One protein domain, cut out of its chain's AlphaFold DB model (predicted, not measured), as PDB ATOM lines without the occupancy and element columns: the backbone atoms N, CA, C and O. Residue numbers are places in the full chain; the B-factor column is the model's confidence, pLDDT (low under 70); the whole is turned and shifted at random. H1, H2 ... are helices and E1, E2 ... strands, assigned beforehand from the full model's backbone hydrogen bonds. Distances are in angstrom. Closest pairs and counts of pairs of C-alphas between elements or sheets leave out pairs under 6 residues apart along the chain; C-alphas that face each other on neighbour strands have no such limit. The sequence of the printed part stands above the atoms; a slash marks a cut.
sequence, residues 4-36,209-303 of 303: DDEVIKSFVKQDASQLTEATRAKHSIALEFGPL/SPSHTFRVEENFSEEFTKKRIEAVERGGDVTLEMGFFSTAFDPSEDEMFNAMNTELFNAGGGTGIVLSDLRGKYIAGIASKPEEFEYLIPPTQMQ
ATOM      1  N   ASP A   4     -46.690 -35.973 -25.270       76.12
ATOM      2  CA  ASP A   4     -45.983 -35.740 -26.520       76.12
ATOM      3  C   ASP A   4     -44.793 -36.699 -26.675       76.12
ATOM      4  O   ASP A   4     -44.572 -37.219 -27.765       76.12
ATOM      5  N   ASP A   5     -44.089 -37.035 -25.583       81.75
ATOM      6  CA  ASP A   5     -42.996 -38.022 -25.602       81.75
ATOM      7  C   ASP A   5     -43.493 -39.413 -26.031       81.75
ATOM      8  O   ASP A   5     -42.770 -40.175 -26.678       81.75
ATOM      9  N   GLU A   6     -44.709 -39.776 -25.617       82.19
ATOM     10  CA  GLU A   6     -45.332 -41.047 -25.988       82.19
ATOM     11  C   GLU A   6     -45.763 -41.022 -27.454       82.19
ATOM     12  O   GLU A   6     -45.381 -41.924 -28.192       82.19
ATOM     13  N   VAL A   7     -46.426 -39.951 -27.908       82.88
ATOM     14  CA  VAL A   7     -46.832 -39.779 -29.315       82.88
ATOM     15  C   VAL A   7     -45.631 -39.803 -30.266       82.88
ATOM     16  O   VAL A   7     -45.678 -40.495 -31.282       82.88
ATOM     17  N   ILE A   8     -44.531 -39.121 -29.931       83.44
ATOM     18  CA  ILE A   8     -43.300 -39.130 -30.739       83.44
ATOM     19  C   ILE A   8     -42.730 -40.549 -30.827       83.44
ATOM     20  O   ILE A   8     -42.386 -41.015 -31.915       83.44
ATOM     21  N   LYS A   9     -42.665 -41.279 -29.706       84.12
ATOM     22  CA  LYS A   9     -42.195 -42.674 -29.703       84.12
ATOM     23  C   LYS A   9     -43.092 -43.580 -30.538       84.12
ATOM     24  O   LYS A   9     -42.563 -44.435 -31.245       84.12
ATOM     25  N   SER A  10     -44.411 -43.415 -30.460       83.75
ATOM     26  CA  SER A  10     -45.366 -44.170 -31.274       83.75
ATOM     27  C   SER A  10     -45.190 -43.855 -32.757       83.75
ATOM     28  O   SER A  10     -45.197 -44.777 -33.567       83.75
ATOM     29  N   PHE A  11     -44.945 -42.591 -33.118       84.44
ATOM     30  CA  PHE A  11     -44.695 -42.188 -34.503       84.44
ATOM     31  C   PHE A  11     -43.405 -42.788 -35.063       84.44
ATOM     32  O   PHE A  11     -43.425 -43.409 -36.120       84.44
ATOM     33  N   VAL A  12     -42.289 -42.667 -34.339       80.81
ATOM     34  CA  VAL A  12     -40.990 -43.215 -34.769       80.81
ATOM     35  C   VAL A  12     -41.043 -44.739 -34.905       80.81
ATOM     36  O   VAL A  12     -40.439 -45.303 -35.811       80.81
ATOM     37  N   LYS A  13     -41.797 -45.414 -34.030       83.75
ATOM     38  CA  LYS A  13     -42.048 -46.859 -34.118       83.75
ATOM     39  C   LYS A  13     -43.099 -47.244 -35.156       83.75
ATOM     40  O   LYS A  13     -43.310 -48.438 -35.347       83.75
ATOM     41  N   GLN A  14     -43.755 -46.265 -35.774       82.94
ATOM     42  CA  GLN A  14     -44.826 -46.469 -36.741       82.94
ATOM     43  C   GLN A  14     -46.012 -47.283 -36.173       82.94
ATOM     44  O   GLN A  14     -46.601 -48.137 -36.831       82.94
ATOM     45  N   ASP A  15     -46.401 -46.997 -34.924       83.44
ATOM     46  CA  ASP A  15     -47.577 -47.585 -34.269       83.44
ATOM     47  C   ASP A  15     -48.845 -46.776 -34.597       83.44
ATOM     48  O   ASP A  15     -49.264 -45.881 -33.856       83.44
ATOM     49  N   ALA A  16     -49.467 -47.100 -35.735       80.38
ATOM     50  CA  ALA A  16     -50.684 -46.437 -36.208       80.38
ATOM     51  C   ALA A  16     -51.847 -46.488 -35.202       80.38
ATOM     52  O   ALA A  16     -52.658 -45.559 -35.155       80.38
ATOM     53  N   SER A  17     -51.937 -47.549 -34.392       77.38
ATOM     54  CA  SER A  17     -53.044 -47.729 -33.449       77.38
ATOM     55  C   SER A  17     -53.010 -46.667 -32.348       77.38
ATOM     56  O   SER A  17     -54.005 -45.976 -32.121       77.38
ATOM     57  N   GLN A  18     -51.833 -46.439 -31.761       80.56
ATOM     58  CA  GLN A  18     -51.631 -45.422 -30.728       80.56
ATOM     59  C   GLN A  18     -51.782 -43.998 -31.282       80.56
ATOM     60  O   GLN A  18     -52.334 -43.124 -30.613       80.56
ATOM     61  N   LEU A  19     -51.342 -43.755 -32.521       79.31
ATOM     62  CA  LEU A  19     -51.447 -42.434 -33.158       79.31
ATOM     63  C   LEU A  19     -52.893 -42.073 -33.512       79.31
ATOM     64  O   LEU A  19     -53.315 -40.928 -33.335       79.31
ATOM     65  N   THR A  20     -53.676 -43.050 -33.964       74.31
ATOM     66  CA  THR A  20     -55.097 -42.845 -34.265       74.31
ATOM     67  C   THR A  20     -55.877 -42.477 -32.999       74.31
ATOM     68  O   THR A  20     -56.674 -41.540 -33.012       74.31
ATOM     69  N   GLU A  21     -55.598 -43.136 -31.869       75.19
ATOM     70  CA  GLU A  21     -56.194 -42.772 -30.577       75.19
ATOM     71  C   GLU A  21     -55.783 -41.361 -30.119       75.19
ATOM     72  O   GLU A  21     -56.617 -40.599 -29.614       75.19
ATOM     73  N   ALA A  22     -54.520 -40.981 -30.338       74.00
ATOM     74  CA  ALA A  22     -53.985 -39.682 -29.936       74.00
ATOM     75  C   ALA A  22     -54.587 -38.498 -30.718       74.00
ATOM     76  O   ALA A  22     -54.833 -37.440 -30.133       74.00
ATOM     77  N   THR A  23     -54.867 -38.663 -32.016       68.62
ATOM     78  CA  THR A  23     -55.363 -37.577 -32.891       68.62
ATOM     79  C   THR A  23     -56.837 -37.225 -32.680       68.62
ATOM     80  O   THR A  23     -57.270 -36.149 -33.091       68.62
ATOM     81  N   ARG A  24     -57.622 -38.082 -32.007       66.88
ATOM     82  CA  ARG A  24     -59.057 -37.866 -31.723       66.88
ATOM     83  C   ARG A  24     -59.900 -37.522 -32.964       66.88
ATOM     84  O   ARG A  24     -60.941 -36.880 -32.814       66.88
ATOM     85  N   ALA A  25     -59.500 -37.938 -34.164       63.34
ATOM     86  CA  ALA A  25     -60.312 -37.772 -35.366       63.34
ATOM     87  C   ALA A  25     -61.601 -38.612 -35.226       63.34
ATOM     88  O   ALA A  25     -61.574 -39.837 -35.295       63.34
ATOM     89  N   LYS A  26     -62.739 -37.965 -34.930       56.75
ATOM     90  CA  LYS A  26     -64.017 -38.648 -34.610       56.75
ATOM     91  C   LYS A  26     -64.889 -38.947 -35.828       56.75
ATOM     92  O   LYS A  26     -65.865 -39.687 -35.707       56.75
ATOM     93  N   HIS A  27     -64.568 -38.348 -36.967       57.62
ATOM     94  CA  HIS A  27     -65.349 -38.427 -38.192       57.62
ATOM     95  C   HIS A  27     -64.397 -38.578 -39.375       57.62
ATOM     96  O   HIS A  27     -63.380 -37.892 -39.429       57.62
ATOM     97  N   SER A  28     -64.733 -39.479 -40.296       59.62
ATOM     98  CA  SER A  28     -64.108 -39.584 -41.609       59.62
ATOM     99  C   SER A  28     -65.144 -39.228 -42.673       59.62
ATOM    100  O   SER A  28     -66.302 -39.653 -42.609       59.62
ATOM    101  N   ILE A  29     -64.745 -38.411 -43.643       60.91
ATOM    102  CA  ILE A  29     -65.517 -38.150 -44.853       60.91
ATOM    103  C   ILE A  29     -65.183 -39.281 -45.817       60.91
ATOM    104  O   ILE A  29     -64.093 -39.317 -46.370       60.91
ATOM    105  N   ALA A  30     -66.105 -40.213 -46.039       60.88
ATOM    106  CA  ALA A  30     -65.886 -41.230 -47.059       60.88
ATOM    107  C   ALA A  30     -65.704 -40.551 -48.428       60.88
ATOM    108  O   ALA A  30     -66.612 -39.864 -48.901       60.88
ATOM    109  N   LEU A  31     -64.542 -40.742 -49.057       63.25
ATOM    110  CA  LEU A  31     -64.342 -40.346 -50.449       63.25
ATOM    111  C   LEU A  31     -65.351 -41.107 -51.321       63.25
ATOM    112  O   LEU A  31     -65.538 -42.318 -51.166       63.25
ATOM    113  N   GLU A  32     -66.028 -40.403 -52.226       58.44
ATOM    114  CA  GLU A  32     -66.946 -41.044 -53.164       58.44
ATOM    115  C   GLU A  32     -66.150 -41.865 -54.185       58.44
ATOM    116  O   GLU A  32     -65.476 -41.330 -55.064       58.44
ATOM    117  N   PHE A  33     -66.241 -43.191 -54.080       56.25
ATOM    118  CA  PHE A  33     -65.701 -44.106 -55.080       56.25
ATOM    119  C   PHE A  33     -66.706 -44.254 -56.226       56.25
ATOM    120  O   PHE A  33     -67.793 -44.807 -56.051       56.25
ATOM    121  N   GLY A  34     -66.341 -43.780 -57.414       54.66
ATOM    122  CA  GLY A  34     -67.151 -43.907 -58.622       54.66
ATOM    123  C   GLY A  34     -66.289 -44.043 -59.876       54.66
ATOM    124  O   GLY A  34     -65.083 -43.794 -59.821       54.66
ATOM    125  N   PRO A  35     -66.875 -44.449 -61.018       59.06
ATOM    126  CA  PRO A  35     -66.169 -44.428 -62.290       59.06
ATOM    127  C   PRO A  35     -65.783 -42.984 -62.607       59.06
ATOM    128  O   PRO A  35     -66.623 -42.159 -62.969       59.06
ATOM    129  N   LEU A  36     -64.503 -42.668 -62.452       70.31
ATOM    130  CA  LEU A  36     -63.976 -41.381 -62.865       70.31
ATOM    131  C   LEU A  36     -63.887 -41.399 -64.398       70.31
ATOM    132  O   LEU A  36     -63.332 -42.309 -65.011       70.31
ATOM    133  N   SER A 209     -51.198 -53.077 -49.844       74.12
ATOM    134  CA  SER A 209     -50.807 -53.246 -48.439       74.12
ATOM    135  C   SER A 209     -49.571 -52.390 -48.192       74.12
ATOM    136  O   SER A 209     -48.727 -52.411 -49.080       74.12
ATOM    137  N   PRO A 210     -49.399 -51.696 -47.052       79.38
ATOM    138  CA  PRO A 210     -50.112 -51.813 -45.767       79.38
ATOM    139  C   PRO A 210     -51.412 -50.992 -45.665       79.38
ATOM    140  O   PRO A 210     -51.737 -50.186 -46.529       79.38
ATOM    141  N   SER A 211     -52.129 -51.144 -44.546       77.62
ATOM    142  CA  SER A 211     -53.241 -50.254 -44.177       77.62
ATOM    143  C   SER A 211     -52.798 -48.894 -43.643       77.62
ATOM    144  O   SER A 211     -53.642 -48.023 -43.510       77.62
ATOM    145  N   HIS A 212     -51.523 -48.720 -43.287       85.19
ATOM    146  CA  HIS A 212     -51.008 -47.441 -42.817       85.19
ATOM    147  C   HIS A 212     -49.618 -47.177 -43.367       85.19
ATOM    148  O   HIS A 212     -48.775 -48.072 -43.347       85.19
ATOM    149  N   THR A 213     -49.370 -45.946 -43.794       88.44
ATOM    150  CA  THR A 213     -48.027 -45.475 -44.123       88.44
ATOM    151  C   THR A 213     -47.720 -44.163 -43.415       88.44
ATOM    152  O   THR A 213     -48.608 -43.429 -42.981       88.44
ATOM    153  N   PHE A 214     -46.433 -43.888 -43.265       88.88
ATOM    154  CA  PHE A 214     -45.883 -42.850 -42.417       88.88
ATOM    155  C   PHE A 214     -44.976 -41.951 -43.234       88.88
ATOM    156  O   PHE A 214     -44.262 -42.400 -44.134       88.88
ATOM    157  N   ARG A 215     -44.977 -40.667 -42.898       89.06
ATOM    158  CA  ARG A 215     -44.075 -39.692 -43.495       89.06
ATOM    159  C   ARG A 215     -43.630 -38.673 -42.466       89.06
ATOM    160  O   ARG A 215     -44.441 -38.182 -41.687       89.06
ATOM    161  N   VAL A 216     -42.350 -38.333 -42.512       88.38
ATOM    162  CA  VAL A 216     -41.793 -37.181 -41.805       88.38
ATOM    163  C   VAL A 216     -41.565 -36.073 -42.824       88.38
ATOM    164  O   VAL A 216     -41.004 -36.316 -43.892       88.38
ATOM    165  N   GLU A 217     -42.004 -34.863 -42.502       87.56
ATOM    166  CA  GLU A 217     -41.683 -33.652 -43.254       87.56
ATOM    167  C   GLU A 217     -41.170 -32.565 -42.307       87.56
ATOM    168  O   GLU A 217     -41.399 -32.617 -41.096       87.56
ATOM    169  N   GLU A 218     -40.489 -31.561 -42.859       86.19
ATOM    170  CA  GLU A 218     -40.283 -30.300 -42.147       86.19
ATOM    171  C   GLU A 218     -41.633 -29.660 -41.814       86.19
ATOM    172  O   GLU A 218     -42.642 -29.887 -42.490       86.19
ATOM    173  N   ASN A 219     -41.660 -28.839 -40.770       85.69
ATOM    174  CA  ASN A 219     -42.882 -28.141 -40.402       85.69
ATOM    175  C   ASN A 219     -43.431 -27.276 -41.538       85.69
ATOM    176  O   ASN A 219     -42.716 -26.512 -42.190       85.69
ATOM    177  N   PHE A 220     -44.748 -27.334 -41.693       84.88
ATOM    178  CA  PHE A 220     -45.471 -26.429 -42.568       84.88
ATOM    179  C   PHE A 220     -45.506 -25.004 -42.009       84.88
ATOM    180  O   PHE A 220     -45.249 -24.759 -40.827       84.88
ATOM    181  N   SER A 221     -45.907 -24.050 -42.854       85.12
ATOM    182  CA  SER A 221     -46.218 -22.698 -42.388       85.12
ATOM    183  C   SER A 221     -47.308 -22.729 -41.312       85.12
ATOM    184  O   SER A 221     -48.210 -23.568 -41.347       85.12
ATOM    185  N   GLU A 222     -47.268 -21.780 -40.373       87.44
ATOM    186  CA  GLU A 222     -48.266 -21.686 -39.296       87.44
ATOM    187  C   GLU A 222     -49.704 -21.637 -39.836       87.44
ATOM    188  O   GLU A 222     -50.607 -22.262 -39.280       87.44
ATOM    189  N   GLU A 223     -49.913 -20.940 -40.957       88.62
ATOM    190  CA  GLU A 223     -51.213 -20.856 -41.623       88.62
ATOM    191  C   GLU A 223     -51.699 -22.231 -42.103       88.62
ATOM    192  O   GLU A 223     -52.862 -22.587 -41.905       88.62
ATOM    193  N   PHE A 224     -50.816 -23.018 -42.719       84.81
ATOM    194  CA  PHE A 224     -51.165 -24.342 -43.227       84.81
ATOM    195  C   PHE A 224     -51.387 -25.343 -42.090       84.81
ATOM    196  O   PHE A 224     -52.355 -26.103 -42.117       84.81
ATOM    197  N   THR A 225     -50.558 -25.287 -41.046       85.00
ATOM    198  CA  THR A 225     -50.738 -26.077 -39.821       85.00
ATOM    199  C   THR A 225     -52.086 -25.779 -39.171       85.00
ATOM    200  O   THR A 225     -52.836 -26.702 -38.856       85.00
ATOM    201  N   LYS A 226     -52.454 -24.498 -39.044       86.94
ATOM    202  CA  LYS A 226     -53.760 -24.094 -38.510       86.94
ATOM    203  C   LYS A 226     -54.918 -24.639 -39.350       86.94
ATOM    204  O   LYS A 226     -55.848 -25.201 -38.781       86.94
ATOM    205  N   LYS A 227     -54.840 -24.549 -40.685       85.81
ATOM    206  CA  LYS A 227     -55.850 -25.128 -41.592       85.81
ATOM    207  C   LYS A 227     -56.029 -26.633 -41.378       85.81
ATOM    208  O   LYS A 227     -57.157 -27.110 -41.369       85.81
ATOM    209  N   ARG A 228     -54.940 -27.381 -41.169       83.50
ATOM    210  CA  ARG A 228     -55.005 -28.824 -40.881       83.50
ATOM    211  C   ARG A 228     -55.620 -29.129 -39.513       83.50
ATOM    212  O   ARG A 228     -56.407 -30.063 -39.412       83.50
ATOM    213  N   ILE A 229     -55.320 -28.335 -38.483       83.25
ATOM    214  CA  ILE A 229     -55.969 -28.465 -37.167       83.25
ATOM    215  C   ILE A 229     -57.480 -28.230 -37.301       83.25
ATOM    216  O   ILE A 229     -58.270 -29.063 -36.867       83.25
ATOM    217  N   GLU A 230     -57.884 -27.152 -37.977       86.12
ATOM    218  CA  GLU A 230     -59.297 -26.847 -38.238       86.12
ATOM    219  C   GLU A 230     -59.983 -27.953 -39.063       86.12
ATOM    220  O   GLU A 230     -61.140 -28.291 -38.800       86.12
ATOM    221  N   ALA A 231     -59.277 -28.554 -40.031       83.12
ATOM    222  CA  ALA A 231     -59.754 -29.706 -40.796       83.12
ATOM    223  C   ALA A 231     -60.022 -30.921 -39.892       83.12
ATOM    224  O   ALA A 231     -61.075 -31.542 -40.001       83.12
ATOM    225  N   VAL A 232     -59.130 -31.233 -38.948       79.25
ATOM    226  CA  VAL A 232     -59.361 -32.311 -37.971       79.25
ATOM    227  C   VAL A 232     -60.563 -31.988 -37.075       79.25
ATOM    228  O   VAL A 232     -61.432 -32.838 -36.878       79.25
ATOM    229  N   GLU A 233     -60.666 -30.753 -36.576       81.56
ATOM    230  CA  GLU A 233     -61.754 -30.318 -35.686       81.56
ATOM    231  C   GLU A 233     -63.140 -30.379 -36.343       81.56
ATOM    232  O   GLU A 233     -64.130 -30.678 -35.671       81.56
ATOM    233  N   ARG A 234     -63.224 -30.139 -37.655       80.62
ATOM    234  CA  ARG A 234     -64.476 -30.215 -38.427       80.62
ATOM    235  C   ARG A 234     -64.793 -31.608 -38.987       80.62
ATOM    236  O   ARG A 234     -65.804 -31.757 -39.669       80.62
ATOM    237  N   GLY A 235     -63.973 -32.618 -38.688       73.81
ATOM    238  CA  GLY A 235     -64.202 -34.008 -39.100       73.81
ATOM    239  C   GLY A 235     -63.577 -34.413 -40.439       73.81
ATOM    240  O   GLY A 235     -64.021 -35.385 -41.042       73.81
ATOM    241  N   GLY A 236     -62.571 -33.673 -40.898       78.25
ATOM    242  CA  GLY A 236     -61.822 -33.910 -42.128       78.25
ATOM    243  C   GLY A 236     -61.932 -32.766 -43.136       78.25
ATOM    244  O   GLY A 236     -62.826 -31.913 -43.079       78.25
ATOM    245  N   ASP A 237     -61.013 -32.760 -44.095       80.69
ATOM    246  CA  ASP A 237     -61.117 -31.954 -45.307       80.69
ATOM    247  C   ASP A 237     -60.538 -32.733 -46.485       80.69
ATOM    248  O   ASP A 237     -59.625 -33.530 -46.303       80.69
ATOM    249  N   VAL A 238     -61.066 -32.511 -47.686       80.06
ATOM    250  CA  VAL A 238     -60.506 -33.131 -48.891       80.06
ATOM    251  C   VAL A 238     -59.520 -32.153 -49.506       80.06
ATOM    252  O   VAL A 238     -59.870 -31.028 -49.861       80.06
ATOM    253  N   THR A 239     -58.279 -32.594 -49.651       80.12
ATOM    254  CA  THR A 239     -57.203 -31.834 -50.282       80.12
ATOM    255  C   THR A 239     -56.810 -32.479 -51.607       80.12
ATOM    256  O   THR A 239     -57.056 -33.659 -51.844       80.12
ATOM    257  N   LEU A 240     -56.228 -31.687 -52.503       84.62
ATOM    258  CA  LEU A 240     -55.641 -32.181 -53.743       84.62
ATOM    259  C   LEU A 240     -54.123 -32.097 -53.600       84.62
ATOM    260  O   LEU A 240     -53.575 -30.997 -53.515       84.62
ATOM    261  N   GLU A 241     -53.457 -33.244 -53.563       89.75
ATOM    262  CA  GLU A 241     -52.001 -33.332 -53.586       89.75
ATOM    263  C   GLU A 241     -51.569 -33.608 -55.021       89.75
ATOM    264  O   GLU A 241     -51.785 -34.694 -55.554       89.75
ATOM    265  N   MET A 242     -50.999 -32.587 -55.661       92.44
ATOM    266  CA  MET A 242     -50.567 -32.698 -57.050       92.44
ATOM    267  C   MET A 242     -49.138 -33.218 -57.199       92.44
ATOM    268  O   MET A 242     -48.769 -33.622 -58.291       92.44
ATOM    269  N   GLY A 243     -48.325 -33.227 -56.143       93.62
ATOM    270  CA  GLY A 243     -47.047 -33.930 -56.144       93.62
ATOM    271  C   GLY A 243     -47.236 -35.427 -55.910       93.62
ATOM    272  O   GLY A 243     -48.289 -35.885 -55.476       93.62
ATOM    273  N   PHE A 244     -46.188 -36.205 -56.146       94.31
ATOM    274  CA  PHE A 244     -46.155 -37.565 -55.636       94.31
ATOM    275  C   PHE A 244     -45.974 -37.534 -54.113       94.31
ATOM    276  O   PHE A 244     -45.107 -36.832 -53.576       94.31
ATOM    277  N   PHE A 245     -46.775 -38.324 -53.405       92.38
ATOM    278  CA  PHE A 245     -46.726 -38.404 -51.953       92.38
ATOM    279  C   PHE A 245     -46.011 -39.691 -51.528       92.38
ATOM    280  O   PHE A 245     -46.575 -40.782 -51.559       92.38
ATOM    281  N   SER A 246     -44.729 -39.552 -51.187       92.38
ATOM    282  CA  SER A 246     -43.862 -40.635 -50.709       92.38
ATOM    283  C   SER A 246     -44.068 -40.889 -49.217       92.38
ATOM    284  O   SER A 246     -44.173 -39.942 -48.435       92.38
ATOM    285  N   THR A 247     -44.154 -42.158 -48.836       91.75
ATOM    286  CA  THR A 247     -44.377 -42.640 -47.467       91.75
ATOM    287  C   THR A 247     -43.620 -43.949 -47.243       91.75
ATOM    288  O   THR A 247     -43.173 -44.566 -48.202       91.75
ATOM    289  N   ALA A 248     -43.506 -44.408 -46.002       88.06
ATOM    290  CA  ALA A 248     -42.958 -45.720 -45.656       88.06
ATOM    291  C   ALA A 248     -43.950 -46.496 -44.782       88.06
ATOM    292  O   ALA A 248     -44.776 -45.893 -44.104       88.06
ATOM    293  N   PHE A 249     -43.894 -47.825 -44.790       83.62
ATOM    294  CA  PHE A 249     -44.780 -48.665 -43.968       83.62
ATOM    295  C   PHE A 249     -44.127 -49.283 -42.735       83.62
ATOM    296  O   PHE A 249     -44.815 -49.864 -41.899       83.62
ATOM    297  N   ASP A 250     -42.802 -49.233 -42.704       80.56
ATOM    298  CA  ASP A 250     -41.964 -49.760 -41.640       80.56
ATOM    299  C   ASP A 250     -40.860 -48.721 -41.376       80.56
ATOM    300  O   ASP A 250     -40.509 -47.962 -42.297       80.56
ATOM    301  N   PRO A 251     -40.302 -48.620 -40.155       78.69
ATOM    302  CA  PRO A 251     -39.117 -47.811 -39.925       78.69
ATOM    303  C   PRO A 251     -37.987 -48.243 -40.862       78.69
ATOM    304  O   PRO A 251     -37.866 -49.421 -41.207       78.69
ATOM    305  N   SER A 252     -37.150 -47.289 -41.268       81.00
ATOM    306  CA  SER A 252     -35.983 -47.615 -42.088       81.00
ATOM    307  C   SER A 252     -35.066 -48.575 -41.326       81.00
ATOM    308  O   SER A 252     -34.949 -48.483 -40.103       81.00
ATOM    309  N   GLU A 253     -34.379 -49.469 -42.035       81.62
ATOM    310  CA  GLU A 253     -33.300 -50.269 -41.437       81.62
ATOM    311  C   GLU A 253     -32.073 -49.415 -41.063       81.62
ATOM    312  O   GLU A 253     -31.205 -49.872 -40.320       81.62
ATOM    313  N   ASP A 254     -32.005 -48.160 -41.523       83.25
ATOM    314  CA  ASP A 254     -30.987 -47.197 -41.113       83.25
ATOM    315  C   ASP A 254     -31.315 -46.594 -39.730       83.25
ATOM    316  O   ASP A 254     -32.146 -45.691 -39.575       83.25
ATOM    317  N   GLU A 255     -30.626 -47.082 -38.695       83.69
ATOM    318  CA  GLU A 255     -30.761 -46.581 -37.321       83.69
ATOM    319  C   GLU A 255     -30.445 -45.082 -37.192       83.69
ATOM    320  O   GLU A 255     -31.072 -44.390 -36.384       83.69
ATOM    321  N   MET A 256     -29.508 -44.559 -37.990       84.25
ATOM    322  CA  MET A 256     -29.139 -43.142 -37.962       84.25
ATOM    323  C   MET A 256     -30.273 -42.280 -38.518       84.25
ATOM    324  O   MET A 256     -30.568 -41.222 -37.960       84.25
ATOM    325  N   PHE A 257     -30.954 -42.752 -39.563       82.12
ATOM    326  CA  PHE A 257     -32.131 -42.083 -40.110       82.12
ATOM    327  C   PHE A 257     -33.267 -41.998 -39.077       82.12
ATOM    328  O   PHE A 257     -33.838 -40.929 -38.848       82.12
ATOM    329  N   ASN A 258     -33.547 -43.098 -38.371       81.69
ATOM    330  CA  ASN A 258     -34.565 -43.122 -37.313       81.69
ATOM    331  C   ASN A 258     -34.200 -42.216 -36.120       81.69
ATOM    332  O   ASN A 258     -35.067 -41.538 -35.554       81.69
ATOM    333  N   ALA A 259     -32.917 -42.169 -35.746       85.81
ATOM    334  CA  ALA A 259     -32.420 -41.276 -34.701       85.81
ATOM    335  C   ALA A 259     -32.565 -39.798 -35.099       85.81
ATOM    336  O   ALA A 259     -33.042 -38.997 -34.295       85.81
ATOM    337  N   MET A 260     -32.247 -39.454 -36.352       86.44
ATOM    338  CA  MET A 260     -32.404 -38.102 -36.893       86.44
ATOM    339  C   MET A 260     -33.870 -37.646 -36.873       86.44
ATOM    340  O   MET A 260     -34.156 -36.529 -36.451       86.44
ATOM    341  N   ASN A 261     -34.812 -38.518 -37.245       85.44
ATOM    342  CA  ASN A 261     -36.245 -38.211 -37.151       85.44
ATOM    343  C   ASN A 261     -36.675 -37.941 -35.702       85.44
ATOM    344  O   ASN A 261     -37.428 -37.007 -35.432       85.44
ATOM    345  N   THR A 262     -36.162 -38.727 -34.752       85.50
ATOM    346  CA  THR A 262     -36.431 -38.530 -33.320       85.50
ATOM    347  C   THR A 262     -35.905 -37.178 -32.831       85.50
ATOM    348  O   THR A 262     -36.604 -36.461 -32.116       85.50
ATOM    349  N   GLU A 263     -34.683 -36.809 -33.220       87.81
ATOM    350  CA  GLU A 263     -34.088 -35.514 -32.880       87.81
ATOM    351  C   GLU A 263     -34.878 -34.349 -33.491       87.81
ATOM    352  O   GLU A 263     -35.179 -33.387 -32.784       87.81
ATOM    353  N   LEU A 264     -35.292 -34.470 -34.756       87.62
ATOM    354  CA  LEU A 264     -36.104 -33.472 -35.449       87.62
ATOM    355  C   LEU A 264     -37.422 -33.194 -34.707       87.62
ATOM    356  O   LEU A 264     -37.781 -32.032 -34.508       87.62
ATOM    357  N   PHE A 265     -38.123 -34.239 -34.257       87.00
ATOM    358  CA  PHE A 265     -39.350 -34.080 -33.469       87.00
ATOM    359  C   PHE A 265     -39.092 -33.462 -32.095       87.00
ATOM    360  O   PHE A 265     -39.807 -32.544 -31.700       87.00
ATOM    361  N   ASN A 266     -38.049 -33.905 -31.386       86.12
ATOM    362  CA  ASN A 266     -37.698 -33.354 -30.074       86.12
ATOM    363  C   ASN A 266     -37.278 -31.877 -30.146       86.12
ATOM    364  O   ASN A 266     -37.508 -31.121 -29.204       86.12
ATOM    365  N   ALA A 267     -36.685 -31.455 -31.266       87.81
ATOM    366  CA  ALA A 267     -36.376 -30.058 -31.553       87.81
ATOM    367  C   ALA A 267     -37.607 -29.246 -32.008       87.81
ATOM    368  O   ALA A 267     -37.499 -28.038 -32.218       87.81
ATOM    369  N   GLY A 268     -38.766 -29.892 -32.174       83.50
ATOM    370  CA  GLY A 268     -39.992 -29.277 -32.675       83.50
ATOM    371  C   GLY A 268     -39.920 -28.879 -34.148       83.50
ATOM    372  O   GLY A 268     -40.658 -27.988 -34.552       83.50
ATOM    373  N   GLY A 269     -39.025 -29.480 -34.940       85.69
ATOM    374  CA  GLY A 269     -38.764 -29.111 -36.339       85.69
ATOM    375  C   GLY A 269     -39.494 -29.953 -37.390       85.69
ATOM    376  O   GLY A 269     -39.432 -29.620 -38.573       85.69
ATOM    377  N   GLY A 270     -40.163 -31.034 -36.981       86.00
ATOM    378  CA  GLY A 270     -40.780 -31.996 -37.894       86.00
ATOM    379  C   GLY A 270     -42.273 -32.188 -37.674       86.00
ATOM    380  O   GLY A 270     -42.763 -32.167 -36.545       86.00
ATOM    381  N   THR A 271     -42.982 -32.459 -38.767       86.88
ATOM    382  CA  THR A 271     -44.378 -32.894 -38.773       86.88
ATOM    383  C   THR A 271     -44.463 -34.355 -39.213       86.88
ATOM    384  O   THR A 271     -43.948 -34.741 -40.261       86.88
ATOM    385  N   GLY A 272     -45.116 -35.176 -38.389       87.31
ATOM    386  CA  GLY A 272     -45.402 -36.574 -38.688       87.31
ATOM    387  C   GLY A 272     -46.779 -36.719 -39.328       87.31
ATOM    388  O   GLY A 272     -47.755 -36.146 -38.845       87.31
ATOM    389  N   ILE A 273     -46.862 -37.484 -40.411       87.06
ATOM    390  CA  ILE A 273     -48.099 -37.769 -41.140       87.06
ATOM    391  C   ILE A 273     -48.319 -39.280 -41.140       87.06
ATOM    392  O   ILE A 273     -47.400 -40.037 -41.448       87.06
ATOM    393  N   VAL A 274     -49.540 -39.699 -40.809       86.44
ATOM    394  CA  VAL A 274     -50.012 -41.081 -40.942       86.44
ATOM    395  C   VAL A 274     -51.136 -41.086 -41.969       86.44
ATOM    396  O   VAL A 274     -52.073 -40.301 -41.844       86.44
ATOM    397  N   LEU A 275     -51.049 -41.956 -42.970       84.62
ATOM    398  CA  LEU A 275     -52.112 -42.192 -43.944       84.62
ATOM    399  C   LEU A 275     -52.727 -43.563 -43.689       84.62
ATOM    400  O   LEU A 275     -51.991 -44.540 -43.662       84.62
ATOM    401  N   SER A 276     -54.047 -43.633 -43.513       77.62
ATOM    402  CA  SER A 276     -54.795 -44.874 -43.238       77.62
ATOM    403  C   SER A 276     -55.639 -45.350 -44.426       77.62
ATOM    404  O   SER A 276     -55.669 -46.531 -44.764       77.62
ATOM    405  N   ASP A 277     -56.343 -44.428 -45.086       70.94
ATOM    406  CA  ASP A 277     -57.345 -44.772 -46.106       70.94
ATOM    407  C   ASP A 277     -56.845 -44.573 -47.543       70.94
ATOM    408  O   ASP A 277     -57.468 -45.044 -48.499       70.94
ATOM    409  N   LEU A 278     -55.685 -43.932 -47.706       74.38
ATOM    410  CA  LEU A 278     -55.026 -43.765 -48.992       74.38
ATOM    411  C   LEU A 278     -53.878 -44.756 -49.130       74.38
ATOM    412  O   LEU A 278     -52.867 -44.670 -48.436       74.38
ATOM    413  N   ARG A 279     -54.035 -45.697 -50.059       74.44
ATOM    414  CA  ARG A 279     -53.053 -46.757 -50.262       74.44
ATOM    415  C   ARG A 279     -52.043 -46.362 -51.329       74.44
ATOM    416  O   ARG A 279     -52.376 -46.308 -52.515       74.44
ATOM    417  N   GLY A 280     -50.810 -46.112 -50.900       84.56
ATOM    418  CA  GLY A 280     -49.673 -46.002 -51.808       84.56
ATOM    419  C   GLY A 280     -49.371 -47.315 -52.518       84.56
ATOM    420  O   GLY A 280     -49.943 -48.366 -52.224       84.56
ATOM    421  N   LYS A 281     -48.445 -47.246 -53.466       91.50
ATOM    422  CA  LYS A 281     -47.940 -48.393 -54.212       91.50
ATOM    423  C   LYS A 281     -46.532 -48.708 -53.743       91.50
ATOM    424  O   LYS A 281     -45.707 -47.800 -53.667       91.50
ATOM    425  N   TYR A 282     -46.251 -49.971 -53.443       92.75
ATOM    426  CA  TYR A 282     -44.901 -50.386 -53.067       92.75
ATOM    427  C   TYR A 282     -43.948 -50.176 -54.244       92.75
ATOM    428  O   TYR A 282     -44.135 -50.806 -55.282       92.75
ATOM    429  N   ILE A 283     -42.923 -49.336 -54.078       94.25
ATOM    430  CA  ILE A 283     -41.911 -49.091 -55.119       94.25
ATOM    431  C   ILE A 283     -40.486 -49.394 -54.671       94.25
ATOM    432  O   ILE A 283     -39.574 -49.367 -55.495       94.25
ATOM    433  N   ALA A 284     -40.273 -49.735 -53.397       92.38
ATOM    434  CA  ALA A 284     -38.932 -49.942 -52.854       92.38
ATOM    435  C   ALA A 284     -38.106 -50.969 -53.656       92.38
ATOM    436  O   ALA A 284     -36.901 -50.806 -53.814       92.38
ATOM    437  N   GLY A 285     -38.751 -51.979 -54.258       92.12
ATOM    438  CA  GLY A 285     -38.091 -52.969 -55.123       92.12
ATOM    439  C   GLY A 285     -37.357 -52.390 -56.343       92.12
ATOM    440  O   GLY A 285     -36.449 -53.037 -56.851       92.12
ATOM    441  N   ILE A 286     -37.692 -51.170 -56.774       93.81
ATOM    442  CA  ILE A 286     -37.047 -50.460 -57.895       93.81
ATOM    443  C   ILE A 286     -36.536 -49.069 -57.512       93.81
ATOM    444  O   ILE A 286     -36.029 -48.350 -58.373       93.81
ATOM    445  N   ALA A 287     -36.674 -48.670 -56.249       93.25
ATOM    446  CA  ALA A 287     -36.238 -47.367 -55.779       93.25
ATOM    447  C   ALA A 287     -34.704 -47.248 -55.761       93.25
ATOM    448  O   ALA A 287     -33.979 -48.247 -55.693       93.25
ATOM    449  N   SER A 288     -34.206 -46.010 -55.773       88.31
ATOM    450  CA  SER A 288     -32.775 -45.703 -55.639       88.31
ATOM    451  C   SER A 288     -32.215 -46.121 -54.266       88.31
ATOM    452  O   SER A 288     -31.029 -46.444 -54.136       88.31
ATOM    453  N   LYS A 289     -33.098 -46.162 -53.259       87.94
ATOM    454  CA  LYS A 289     -32.845 -46.580 -51.878       87.94
ATOM    455  C   LYS A 289     -33.914 -47.580 -51.405       87.94
ATOM    456  O   LYS A 289     -34.872 -47.196 -50.734       87.94
ATOM    457  N   PRO A 290     -33.799 -48.866 -51.771       88.06
ATOM    458  CA  PRO A 290     -34.776 -49.895 -51.396       88.06
ATOM    459  C   PRO A 290     -34.980 -50.045 -49.877       88.06
ATOM    460  O   PRO A 290     -36.059 -50.436 -49.434       88.06
ATOM    461  N   GLU A 291     -33.967 -49.712 -49.077       86.75
ATOM    462  CA  GLU A 291     -33.973 -49.764 -47.609       86.75
ATOM    463  C   GLU A 291     -34.919 -48.751 -46.925       86.75
ATOM    464  O   GLU A 291     -35.155 -48.838 -45.720       86.75
ATOM    465  N   GLU A 292     -35.468 -47.789 -47.675       84.25
ATOM    466  CA  GLU A 292     -36.440 -46.809 -47.165       84.25
ATOM    467  C   GLU A 292     -37.890 -47.336 -47.202       84.25
ATOM    468  O   GLU A 292     -38.797 -46.671 -46.710       84.25
ATOM    469  N   PHE A 293     -38.118 -48.541 -47.749       87.81
ATOM    470  CA  PHE A 293     -39.434 -49.198 -47.800       87.81
ATOM    471  C   PHE A 293     -40.546 -48.321 -48.392       87.81
ATOM    472  O   PHE A 293     -41.687 -48.323 -47.926       87.81
ATOM    473  N   GLU A 294     -40.190 -47.574 -49.437       91.06
ATOM    474  CA  GLU A 294     -41.030 -46.540 -50.018       91.06
ATOM    475  C   GLU A 294     -42.338 -47.081 -50.625       91.06
ATOM    476  O   GLU A 294     -42.362 -47.998 -51.461       91.06
ATOM    477  N   TYR A 295     -43.423 -46.423 -50.223       93.12
ATOM    478  CA  TYR A 295     -44.747 -46.442 -50.818       93.12
ATOM    479  C   TYR A 295     -45.032 -45.095 -51.448       93.12
ATOM    480  O   TYR A 295     -45.045 -44.067 -50.766       93.12
ATOM    481  N   LEU A 296     -45.328 -45.117 -52.741       93.69
ATOM    482  CA  LEU A 296     -45.548 -43.912 -53.513       93.69
ATOM    483  C   LEU A 296     -47.005 -43.773 -53.921       93.69
ATOM    484  O   LEU A 296     -47.620 -44.703 -54.443       93.69
ATOM    485  N   ILE A 297     -47.552 -42.589 -53.688       92.12
ATOM    486  CA  ILE A 297     -48.906 -42.226 -54.080       92.12
ATOM    487  C   ILE A 297     -48.786 -41.237 -55.247       92.12
ATOM    488  O   ILE A 297     -48.118 -40.210 -55.090       92.12
ATOM    489  N   PRO A 298     -49.371 -41.529 -56.423       92.12
ATOM    490  CA  PRO A 298     -49.441 -40.561 -57.517       92.12
ATOM    491  C   PRO A 298     -50.297 -39.341 -57.129       92.12
ATOM    492  O   PRO A 298     -51.091 -39.425 -56.190       92.12
ATOM    493  N   PRO A 299     -50.196 -38.227 -57.873       92.50
ATOM    494  CA  PRO A 299     -51.037 -37.051 -57.671       92.50
ATOM    495  C   PRO A 299     -52.526 -37.407 -57.577       92.50
ATOM    496  O   PRO A 299     -53.085 -38.045 -58.475       92.50
ATOM    497  N   THR A 300     -53.174 -37.025 -56.476       87.31
ATOM    498  CA  THR A 300     -54.523 -37.492 -56.147       87.31
ATOM    499  C   THR A 300     -55.230 -36.590 -55.137       87.31
ATOM    500  O   THR A 300     -54.648 -35.694 -54.526       87.31
ATOM    501  N   GLN A 301     -56.521 -36.846 -54.941       82.69
ATOM    502  CA  GLN A 301     -57.260 -36.330 -53.796       82.69
ATOM    503  C   GLN A 301     -56.913 -37.140 -52.544       82.69
ATOM    504  O   GLN A 301     -56.862 -38.371 -52.586       82.69
ATOM    505  N   MET A 302     -56.679 -36.435 -51.443       80.12
ATOM    506  CA  MET A 302     -56.361 -36.982 -50.128       80.12
ATOM    507  C   MET A 302     -57.347 -36.433 -49.097       80.12
ATOM    508  O   MET A 302     -57.878 -35.334 -49.270       80.12
ATOM    509  N   GLN A 303     -57.561 -37.179 -48.022       71.31
ATOM    510  CA  GLN A 303     -58.344 -36.760 -46.861       71.31
ATOM    511  C   GLN A 303     -57.463 -36.808 -45.612       71.31
ATOM    512  O   GLN A 303     -56.623 -37.734 -45.548       71.31
TER     513      GLN A 303
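AT A GLANCE: This is residues 4 to 36 and 209 to 303 of the 303 residues of an uncharacterized protein of Legionella erythra (UniProt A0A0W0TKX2). The long two-stranded ribbon E1-E4 makes the middle, with H1 and H4 packed over one face and H2 beside H1; the second ribbon, E3-E5, lies next to E1 away from those helices. Through two tight links the second ribbon leads to a small third one, E2-E6, while H3 sits out at a corner and residues 24 to 36 trail along the outside toward a cut. The printed part has 128 residues, with four named helices and six named strands in the order H1 H2 E1 H3 E2 E3 H4 E4 E5 E6. Its three sheets, E1 - E4, E3 - E5 and E2 - E6, are antiparallel, and the class is mixed, helices and strands. The whole is compact, with a radius of gyration of the C-alphas of 15.0 A, and spans 41 by 35 by 27 A.

IN THESE COORDINATES: Find C-alpha 213 at (-48.027, -45.475, -44.123); from there E1 runs 17.2 A to residue 218. Its partner E4, residues 270 to 275, is 16.4 A long. Look next at E3, residues 245 to 248, and E5, residues 294 to 297, then at E2, residues 239 to 241, and E6, residues 300 to 302. H1 begins at C-alpha 4, (-45.983, -35.740, -26.520), and ends at residue 12; H2 holds residues 16 to 23. H3, residues 222 to 233, measures 16.4 A, and H4, residues 255 to 266, measures 16.6 A.

HOW THE PARTS SIT: Start at E1 and E4, antiparallel at 157 degrees, with N 215 and O 273 within hydrogen-bond range at 2.9 A. The closest C-alphas of E1 and E3, Arg 215 and Thr 247, are 5.0 A apart. E3 and E5 are antiparallel, with N 247 to O 295 at 2.9 A; E2 and E6 are too, with N 239 to O 302 at 2.8 A. H1 touches H4, closest at C-alphas Val 12 and Thr 262, 6.7 A, at a shallow tilt of 29 degrees, opposite ways. H1 and H2 form a helical hairpin: they touch, closest at C-alphas Ser 10 and Gln 18, 6.4 A, at a shallow tilt of 34.6 degrees, only just short of steep. H3 touches no helix; it is only just apart from H2, at 8.3 A. In H1, H2, H3 and H4 every O i to N i+4 pair is within hydrogen-bond range.

THE WHOLE: The two C-alphas farthest apart, Pro 35 and Ala 267, are 45.2 A apart. Residues 37 to 208 are not printed, and C-alphas 36 and 209 are 22.9 A apart across the cut. The link from E4 to E5, 18 residues, is long; within it residues 281 to 282 pair antiparallel with residues 295 to 296 of E5. The mean pLDDT of the printed part is 82.1; residues 23 to 35 are under 70.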